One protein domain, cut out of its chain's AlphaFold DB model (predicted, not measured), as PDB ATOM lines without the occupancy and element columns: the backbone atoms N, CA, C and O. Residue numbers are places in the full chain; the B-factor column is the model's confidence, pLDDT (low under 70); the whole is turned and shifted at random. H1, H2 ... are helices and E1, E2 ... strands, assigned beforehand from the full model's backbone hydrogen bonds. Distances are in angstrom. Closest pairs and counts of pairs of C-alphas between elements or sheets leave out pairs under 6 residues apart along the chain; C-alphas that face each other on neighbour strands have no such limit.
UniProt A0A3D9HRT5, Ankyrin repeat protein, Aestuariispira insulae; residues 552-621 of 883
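AT A GLANCE: This is residues 552 to 621 of the 883 residues of the protein "Ankyrin repeat protein" of Aestuariispira insulae (UniProt A0A3D9HRT5). Two helical hairpins, H1 with H2 and H3 with H4, are stacked on each other as a small bundle of four short helices, H1 over H3 and H2 over H4. A small hairpin of two strands, E1 and E2, packs on the H1 and H3 side, with E1 next to the helices. The 70 printed residues hold four named helices and two named strands, in the order H1, H2, E1, E2, H3, H4; the sheet is antiparallel and the class is mostly helix. The whole is compact, with a radius of gyration of the C-alphas of 11.2 A and spans of 32 by 23 by 17 A.

IN THESE COORDINATES: H1, residues 552 to 564, begins with C-alpha 552 at (22.883, 23.695, 1.934) and is 17.9 A long. H2 is residues 568 to 576, 12.1 A. E1 is residues 588 to 591 and E2 residues 598 to 601. H3 is residues 602 to 608. H4, residues 612 to 620, is 12.4 A long and ends with C-alpha 620 at (6.695, 30.867, -5.412).

HOW THE PARTS SIT: H1 touches H2 with residues 559 to 563 alone, opposite ways at a shallow tilt of 27 degrees; their closest C-alphas, of Ala 562 and Leu 571, are 5.8 A apart. H1 touches H3, closest at the C-alphas of Ile 563 and Ala 606, 6.6 A. H2 touches H4 the same way at 9 degrees, a shallow tilt, closest at the C-alphas of Leu 568 and Ala 614, 6.3 A. H3 and H4 form a hairpin and touch, closest at the C-alphas of Ala 606 and Ala 615, 5.9 A. H2 and H3 are apart. The closest C-alphas of H1 and E1, Ser 556 and Val 589, are 5.8 A apart. In the hairpin of E1 and E2, N 589 and O 600 are within hydrogen-bond range at 2.8 A. In H1, H2, H3 and H4 every O i to N i+4 pair is within that range.

THE WHOLE: The two C-alphas farthest apart, of Asp 580 and Gln 594, are 34.0 A apart. The printed part has no cut. The link from H2 to E1, 11 residues, is long. Mean pLDDT of the printed part is 86.6; residues 594 to 597 are under 70.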
ATOM      1  N   ALA A 552      23.204  22.919   3.128       75.94
ATOM      2  CA  ALA A 552      22.883  23.695   1.934       75.94
ATOM      3  C   ALA A 552      23.599  23.192   0.663       75.94
ATOM      4  O   ALA A 552      23.126  23.465  -0.441       75.94
ATOM      5  N   ALA A 553      24.704  22.442   0.790       80.62
ATOM      6  CA  ALA A 553      25.392  21.845  -0.351       80.62
ATOM      7  C   ALA A 553      24.600  20.649  -0.900       80.62
ATOM      8  O   ALA A 553      24.257  20.646  -2.081       80.62
ATOM      9  N   LYS A 554      24.195  19.703  -0.038       83.94
ATOM     10  CA  LYS A 554      23.313  18.587  -0.424       83.94
ATOM     11  C   LYS A 554      21.990  19.083  -1.013       83.94
ATOM     12  O   LYS A 554      21.560  18.575  -2.043       83.94
ATOM     13  N   LEU A 555      21.372  20.101  -0.410       86.69
ATOM     14  CA  LEU A 555      20.167  20.742  -0.961       86.69
ATOM     15  C   LEU A 555      20.406  21.350  -2.346       86.69
ATOM     16  O   LEU A 555      19.592  21.146  -3.244       86.69
ATOM     17  N   SER A 556      21.530  22.044  -2.546       87.81
ATOM     18  CA  SER A 556      21.894  22.591  -3.857       87.81
ATOM     19  C   SER A 556      22.052  21.485  -4.907       87.81
ATOM     20  O   SER A 556      21.518  21.622  -6.006       87.81
ATOM     21  N   ASP A 557      22.701  20.367  -4.565       88.38
ATOM     22  CA  ASP A 557      22.864  19.217  -5.465       88.38
ATOM     23  C   ASP A 557      21.531  18.515  -5.780       88.38
ATOM     24  O   ASP A 557      21.264  18.212  -6.946       88.38
ATOM     25  N   TYR A 558      20.653  18.295  -4.791       89.25
ATOM     26  CA  TYR A 558      19.337  17.683  -5.025       89.25
ATOM     27  C   TYR A 558      18.429  18.568  -5.891       89.25
ATOM     28  O   TYR A 558      17.822  18.073  -6.845       89.25
ATOM     29  N   LEU A 559      18.385  19.881  -5.629       89.94
ATOM     30  CA  LEU A 559      17.653  20.841  -6.463       89.94
ATOM     31  C   LEU A 559      18.219  20.882  -7.889       89.94
ATOM     32  O   LEU A 559      17.450  20.843  -8.853       89.94
ATOM     33  N   LYS A 560      19.553  20.895  -8.040       91.75
ATOM     34  CA  LYS A 560      20.212  20.822  -9.352       91.75
ATOM     35  C   LYS A 560      19.795  19.561 -10.104       91.75
ATOM     36  O   LYS A 560      19.433  19.641 -11.270       91.75
ATOM     37  N   HIS A 561      19.816  18.413  -9.431       92.19
ATOM     38  CA  HIS A 561      19.510  17.111 -10.016       92.19
ATOM     39  C   HIS A 561      18.039  16.974 -10.437       92.19
ATOM     40  O   HIS A 561      17.758  16.383 -11.481       92.19
ATOM     41  N   ALA A 562      17.105  17.549  -9.670       92.50
ATOM     42  CA  ALA A 562      15.695  17.620 -10.052       92.50
ATOM     43  C   ALA A 562      15.490  18.492 -11.302       92.50
ATOM     44  O   ALA A 562      14.813  18.065 -12.236       92.50
ATOM     45  N   ILE A 563      16.143  19.660 -11.374       91.81
ATOM     46  CA  ILE A 563      16.128  20.537 -12.559       91.81
ATOM     47  C   ILE A 563      16.773  19.836 -13.764       91.81
ATOM     48  O   ILE A 563      16.171  19.768 -14.830       91.81
ATOM     49  N   ASP A 564      17.955  19.236 -13.616       91.44
ATOM     50  CA  ASP A 564      18.647  18.517 -14.699       91.44
ATOM     51  C   ASP A 564      17.796  17.367 -15.281       91.44
ATOM     52  O   ASP A 564      17.924  17.034 -16.459       91.44
ATOM     53  N   ARG A 565      16.903  16.776 -14.471       93.12
ATOM     54  CA  ARG A 565      15.947  15.729 -14.872       93.12
ATOM     55  C   ARG A 565      14.557  16.243 -15.267       93.12
ATOM     56  O   ARG A 565      13.728  15.432 -15.669       93.12
ATOM     57  N   GLN A 566      14.302  17.549 -15.163       91.69
ATOM     58  CA  GLN A 566      12.983  18.182 -15.328       91.69
ATOM     59  C   GLN A 566      11.898  17.612 -14.386       91.69
ATOM     60  O   GLN A 566      10.703  17.660 -14.680       91.69
ATOM     61  N   ASP A 567      12.305  17.087 -13.227       94.00
ATOM     62  CA  ASP A 567      11.413  16.491 -12.232       94.00
ATOM     63  C   ASP A 567      10.773  17.571 -11.347       94.00
ATOM     64  O   ASP A 567      11.183  17.839 -10.213       94.00
ATOM     65  N   LEU A 568       9.722  18.191 -11.890       93.00
ATOM     66  CA  LEU A 568       8.898  19.169 -11.181       93.00
ATOM     67  C   LEU A 568       8.179  18.576  -9.956       93.00
ATOM     68  O   LEU A 568       7.772  19.334  -9.079       93.00
ATOM     69  N   HIS A 569       7.999  17.252  -9.865       92.88
ATOM     70  CA  HIS A 569       7.340  16.636  -8.713       92.88
ATOM     71  C   HIS A 569       8.282  16.599  -7.508       92.88
ATOM     72  O   HIS A 569       7.944  17.145  -6.455       92.88
ATOM     73  N   SER A 570       9.494  16.066  -7.689       91.25
ATOM     74  CA  SER A 570      10.537  16.096  -6.656       91.25
ATOM     75  C   SER A 570      10.936  17.529  -6.294       91.25
ATOM     76  O   SER A 570      11.107  17.831  -5.115       91.25
ATOM     77  N   LEU A 571      11.015  18.439  -7.276       92.62
ATOM     78  CA  LEU A 571      11.265  19.863  -7.020       92.62
ATOM     79  C   LEU A 571      10.201  20.465  -6.089       92.62
ATOM     80  O   LEU A 571      10.546  21.066  -5.076       92.62
ATOM     81  N   ARG A 572       8.910  20.269  -6.385       94.31
ATOM     82  CA  ARG A 572       7.809  20.795  -5.559       94.31
ATOM     83  C   ARG A 572       7.784  20.197  -4.156       94.31
ATOM     84  O   ARG A 572       7.504  20.934  -3.219       94.31
ATOM     85  N   HIS A 573       8.118  18.916  -3.996       91.44
ATOM     86  CA  HIS A 573       8.226  18.284  -2.677       91.44
ATOM     87  C   HIS A 573       9.337  18.931  -1.833       91.44
ATOM     88  O   HIS A 573       9.099  19.322  -0.693       91.44
ATOM     89  N   MET A 574      10.527  19.132  -2.412       89.19
ATOM     90  CA  MET A 574      11.650  19.792  -1.725       89.19
ATOM     91  C   MET A 574      11.375  21.267  -1.392       89.19
ATOM     92  O   MET A 574      11.903  21.778  -0.411       89.19
ATOM     93  N   LEU A 575      10.552  21.956  -2.190       89.44
ATOM     94  CA  LEU A 575      10.140  23.339  -1.922       89.44
ATOM     95  C   LEU A 575       8.976  23.450  -0.919       89.44
ATOM     96  O   LEU A 575       8.773  24.520  -0.353       89.44
ATOM     97  N   GLN A 576       8.222  22.371  -0.682       88.12
ATOM     98  CA  GLN A 576       7.219  22.295   0.388       88.12
ATOM     99  C   GLN A 576       7.856  21.984   1.749       88.12
ATOM    100  O   GLN A 576       7.425  22.533   2.758       88.12
ATOM    101  N   GLU A 577       8.901  21.156   1.775       85.62
ATOM    102  CA  GLU A 577       9.673  20.817   2.979       85.62
ATOM    103  C   GLU A 577      10.932  21.698   3.121       85.62
ATOM    104  O   GLU A 577      12.028  21.210   3.404       85.62
ATOM    105  N   TRP A 578      10.795  23.011   2.890       84.75
ATOM    106  CA  TRP A 578      11.935  23.931   2.928       84.75
ATOM    107  C   TRP A 578      12.462  24.160   4.361       84.75
ATOM    108  O   TRP A 578      11.668  24.510   5.237       84.75
ATOM    109  N   PRO A 579      13.779  24.043   4.632       84.25
ATOM    110  CA  PRO A 579      14.320  24.310   5.965       84.25
ATOM    111  C   PRO A 579      14.380  25.810   6.301       84.25
ATOM    112  O   PRO A 579      15.097  26.573   5.649       84.25
ATOM    113  N   ASP A 580      13.718  26.220   7.389       80.44
ATOM    114  CA  ASP A 580      13.705  27.605   7.904       80.44
ATOM    115  C   ASP A 580      15.107  28.206   8.146       80.44
ATOM    116  O   ASP A 580      15.282  29.424   8.178       80.44
ATOM    117  N   ASN A 581      16.124  27.361   8.341       80.69
ATOM    118  CA  ASN A 581      17.496  27.766   8.649       80.69
ATOM    119  C   ASN A 581      18.383  28.016   7.413       80.69
ATOM    120  O   ASN A 581      19.572  28.287   7.589       80.69
ATOM    121  N   ILE A 582      17.857  27.896   6.186       82.06
ATOM    122  CA  ILE A 582      18.619  28.078   4.940       82.06
ATOM    123  C   ILE A 582      17.903  29.089   4.040       82.06
ATOM    124  O   ILE A 582      16.791  28.846   3.569       82.06
ATOM    125  N   ALA A 583      18.549  30.224   3.759       83.00
ATOM    126  CA  ALA A 583      17.958  31.246   2.908       83.00
ATOM    127  C   ALA A 583      18.016  30.843   1.414       83.00
ATOM    128  O   ALA A 583      19.061  30.388   0.937       83.00
ATOM    129  N   PRO A 584      16.950  31.088   0.623       84.69
ATOM    130  CA  PRO A 584      16.943  30.865  -0.830       84.69
ATOM    131  C   PRO A 584      18.083  31.550  -1.617       84.69
ATOM    132  O   PRO A 584      18.410  31.136  -2.728       84.69
ATOM    133  N   SER A 585      18.710  32.590  -1.053       80.75
ATOM    134  CA  SER A 585      19.874  33.309  -1.605       80.75
ATOM    135  C   SER A 585      21.193  32.526  -1.589       80.75
ATOM    136  O   SER A 585      22.140  32.881  -2.311       80.75
ATOM    137  N   ASP A 586      21.263  31.500  -0.742       82.81
ATOM    138  CA  ASP A 586      22.510  30.841  -0.350       82.81
ATOM    139  C   ASP A 586      22.727  29.552  -1.155       82.81
ATOM    140  O   ASP A 586      23.864  29.131  -1.371       82.81
ATOM    141  N   ILE A 587      21.635  28.988  -1.683       88.75
ATOM    142  CA  ILE A 587      21.612  27.846  -2.600       88.75
ATOM    143  C   ILE A 587      22.298  28.220  -3.919       88.75
ATOM    144  O   ILE A 587      21.791  29.020  -4.718       88.75
ATOM    145  N   ARG A 588      23.459  27.610  -4.166       87.38
ATOM    146  CA  ARG A 588      24.286  27.844  -5.356       87.38
ATOM    147  C   ARG A 588      24.750  26.526  -5.937       87.38
ATOM    148  O   ARG A 588      25.216  25.647  -5.220       87.38
ATOM    149  N   VAL A 589      24.622  26.416  -7.252       88.25
ATOM    150  CA  VAL A 589      24.978  25.224  -8.010       88.25
ATOM    151  C   VAL A 589      26.221  25.470  -8.847       88.25
ATOM    152  O   VAL A 589      26.356  26.501  -9.514       88.25
ATOM    153  N   ALA A 590      27.110  24.478  -8.857       83.19
ATOM    154  CA  ALA A 590      28.222  24.431  -9.789       83.19
ATOM    155  C   ALA A 590      27.675  24.167 -11.202       83.19
ATOM    156  O   ALA A 590      27.265  23.052 -11.533       83.19
ATOM    157  N   ALA A 591      27.662  25.204 -12.036       78.44
ATOM    158  CA  ALA A 591      27.311  25.110 -13.445       78.44
ATOM    159  C   ALA A 591      28.592  25.182 -14.282       78.44
ATOM    160  O   ALA A 591      29.337  26.156 -14.184       78.44
ATOM    161  N   SER A 592      28.852  24.160 -15.100       78.25
ATOM    162  CA  SER A 592      29.957  24.137 -16.064       78.25
ATOM    163  C   SER A 592      29.401  23.835 -17.446       78.25
ATOM    164  O   SER A 592      29.196  22.683 -17.816       78.25
ATOM    165  N   ASP A 593      29.108  24.904 -18.176       73.81
ATOM    166  CA  ASP A 593      28.381  24.910 -19.441       73.81
ATOM    167  C   ASP A 593      28.989  25.955 -20.401       73.81
ATOM    168  O   ASP A 593      30.017  26.571 -20.105       73.81
ATOM    169  N   GLN A 594      28.342  26.184 -21.547       64.94
ATOM    170  CA  GLN A 594      28.787  27.145 -22.568       64.94
ATOM    171  C   GLN A 594      28.811  28.622 -22.115       64.94
ATOM    172  O   GLN A 594      29.292  29.476 -22.855       64.94
ATOM    173  N   TRP A 595      28.329  28.933 -20.907       62.41
ATOM    174  CA  TRP A 595      28.387  30.260 -20.284       62.41
ATOM    175  C   TRP A 595      29.420  30.341 -19.136       62.41
ATOM    176  O   TRP A 595      29.519  31.367 -18.461       62.41
ATOM    177  N   GLY A 596      30.228  29.290 -18.941       64.50
ATOM    178  CA  GLY A 596      31.435  29.285 -18.107       64.50
ATOM    179  C   GLY A 596      31.263  28.682 -16.708       64.50
ATOM    180  O   GLY A 596      30.244  28.882 -16.043       64.50
ATOM    181  N   SER A 597      32.296  27.964 -16.256       67.25
ATOM    182  CA  SER A 597      32.333  27.181 -15.013       67.25
ATOM    183  C   SER A 597      32.300  28.056 -13.752       67.25
ATOM    184  O   SER A 597      33.332  28.558 -13.319       67.25
ATOM    185  N   ASN A 598      31.116  28.252 -13.162       77.50
ATOM    186  CA  ASN A 598      30.888  29.161 -12.032       77.50
ATOM    187  C   ASN A 598      29.799  28.651 -11.071       77.50
ATOM    188  O   ASN A 598      28.904  27.900 -11.460       77.50
ATOM    189  N   GLN A 599      29.835  29.133  -9.826       84.25
ATOM    190  CA  GLN A 599      28.745  28.979  -8.857       84.25
ATOM    191  C   GLN A 599      27.612  29.970  -9.165       84.25
ATOM    192  O   GLN A 599      27.827  31.184  -9.115       84.25
ATOM    193  N   ARG A 600      26.407  29.476  -9.470       87.94
ATOM    194  CA  ARG A 600      25.232  30.303  -9.823       87.94
ATOM    195  C   ARG A 600      24.054  30.027  -8.882       87.94
ATOM    196  O   ARG A 600      23.902  28.884  -8.460       87.94
ATOM    197  N   PRO A 601      23.198  31.015  -8.561       90.62
ATOM    198  CA  PRO A 601      21.944  30.759  -7.850       90.62
ATOM    199  C   PRO A 601      21.052  29.767  -8.606       90.62
ATOM    200  O   PRO A 601      21.016  29.772  -9.839       90.62
ATOM    201  N   ILE A 602      20.300  28.943  -7.875       90.88
ATOM    202  CA  ILE A 602      19.451  27.888  -8.461       90.88
ATOM    203  C   ILE A 602      18.394  28.431  -9.444       90.88
ATOM    204  O   ILE A 602      18.144  27.819 -10.480       90.88
ATOM    205  N   MET A 603      17.841  29.620  -9.169       91.56
ATOM    206  CA  MET A 603      16.903  30.326 -10.055       91.56
ATOM    207  C   MET A 603      17.547  30.693 -11.400       91.56
ATOM    208  O   MET A 603      16.985  30.409 -12.459       91.56
ATOM    209  N   ASP A 604      18.747  31.278 -11.368       90.06
ATOM    210  CA  ASP A 604      19.482  31.639 -12.581       90.06
ATOM    211  C   ASP A 604      19.812  30.390 -13.407       90.06
ATOM    212  O   ASP A 604      19.686  30.408 -14.630       90.06
ATOM    213  N   TYR A 605      20.173  29.285 -12.746       90.56
ATOM    214  CA  TYR A 605      20.415  28.006 -13.411       90.56
ATOM    215  C   TYR A 605      19.154  27.463 -14.102       90.56
ATOM    216  O   TYR A 605      19.203  27.180 -15.298       90.56
ATOM    217  N   ALA A 606      18.014  27.387 -13.401       91.69
ATOM    218  CA  ALA A 606      16.742  26.928 -13.974       91.69
ATOM    219  C   ALA A 606      16.337  27.741 -15.218       91.69
ATOM    220  O   ALA A 606      15.959  27.177 -16.249       91.69
ATOM    221  N   LEU A 607      16.478  29.069 -15.146       91.25
ATOM    222  CA  LEU A 607      16.176  29.977 -16.251       91.25
ATOM    223  C   LEU A 607      17.158  29.831 -17.419       91.25
ATOM    224  O   LEU A 607      16.717  29.788 -18.566       91.25
ATOM    225  N   MET A 608      18.462  29.684 -17.168       87.12
ATOM    226  CA  MET A 608      19.455  29.439 -18.228       87.12
ATOM    227  C   MET A 608      19.281  28.070 -18.906       87.12
ATOM    228  O   MET A 608      19.589  27.943 -20.088       87.12
ATOM    229  N   GLN A 609      18.712  27.075 -18.215       87.38
ATOM    230  CA  GLN A 609      18.266  25.813 -18.822       87.38
ATOM    231  C   GLN A 609      16.901  25.923 -19.536       87.38
ATOM    232  O   GLN A 609      16.399  24.941 -20.073       87.38
ATOM    233  N   GLY A 610      16.281  27.111 -19.575       88.19
ATOM    234  CA  GLY A 610      14.977  27.352 -20.206       88.19
ATOM    235  C   GLY A 610      13.774  26.778 -19.447       88.19
ATOM    236  O   GLY A 610      12.669  26.761 -19.987       88.19
ATOM    237  N   GLN A 611      13.952  26.314 -18.209       90.69
ATOM    238  CA  GLN A 611      12.927  25.594 -17.448       90.69
ATOM    239  C   GLN A 611      11.983  26.556 -16.720       90.69
ATOM    240  O   GLN A 611      12.003  26.693 -15.498       90.69
ATOM    241  N   LEU A 612      11.140  27.243 -17.496       91.38
ATOM    242  CA  LEU A 612      10.265  28.301 -16.983       91.38
ATOM    243  C   LEU A 612       9.274  27.816 -15.912       91.38
ATOM    244  O   LEU A 612       8.962  28.580 -15.009       91.38
ATOM    245  N   GLU A 613       8.803  26.566 -15.968       91.69
ATOM    246  CA  GLU A 613       7.906  26.019 -14.935       91.69
ATOM    247  C   GLU A 613       8.638  25.785 -13.603       91.69
ATOM    248  O   GLU A 613       8.150  26.222 -12.563       91.69
ATOM    249  N   ALA A 614       9.855  25.226 -13.636       92.75
ATOM    250  CA  ALA A 614      10.707  25.111 -12.449       92.75
ATOM    251  C   ALA A 614      11.034  26.495 -11.857       92.75
ATOM    252  O   ALA A 614      11.034  26.670 -10.641       92.75
ATOM    253  N   ALA A 615      11.244  27.501 -12.712       92.81
ATOM    254  CA  ALA A 615      11.442  28.881 -12.282       92.81
ATOM    255  C   ALA A 615      10.184  29.515 -11.651       92.81
ATOM    256  O   ALA A 615      10.323  30.330 -10.741       92.81
ATOM    257  N   LYS A 616       8.956  29.143 -12.055       91.81
ATOM    258  CA  LYS A 616       7.729  29.566 -11.340       91.81
ATOM    259  C   LYS A 616       7.669  28.958  -9.946       91.81
ATOM    260  O   LYS A 616       7.418  29.684  -8.990       91.81
ATOM    261  N   ASP A 617       7.919  27.655  -9.837       92.44
ATOM    262  CA  ASP A 617       7.866  26.935  -8.562       92.44
ATOM    263  C   ASP A 617       8.915  27.489  -7.578       92.44
ATOM    264  O   ASP A 617       8.592  27.809  -6.434       92.44
ATOM    265  N   LEU A 618      10.144  27.727  -8.055       91.50
ATOM    266  CA  LEU A 618      11.193  28.423  -7.302       91.50
ATOM    267  C   LEU A 618      10.781  29.855  -6.916       91.50
ATOM    268  O   LEU A 618      10.995  30.267  -5.778       91.50
ATOM    269  N   SER A 619      10.159  30.616  -7.822       90.88
ATOM    270  CA  SER A 619       9.715  31.987  -7.524       90.88
ATOM    271  C   SER A 619       8.603  32.025  -6.472       90.88
ATOM    272  O   SER A 619       8.553  32.968  -5.684       90.88
ATOM    273  N   ALA A 620       7.727  31.016  -6.438       89.25
ATOM    274  CA  ALA A 620       6.695  30.867  -5.412       89.25
ATOM    275  C   ALA A 620       7.299  30.514  -4.039       89.25
ATOM    276  O   ALA A 620       6.818  31.002  -3.020       89.25
ATOM    277  N   ALA A 621       8.399  29.756  -4.019       88.12
ATOM    278  CA  ALA A 621       9.219  29.496  -2.832       88.12
ATOM    279  C   ALA A 621      10.191  30.650  -2.476       88.12
ATOM    280  O   ALA A 621      11.131  30.469  -1.704       88.12
TER     281      ALA A 621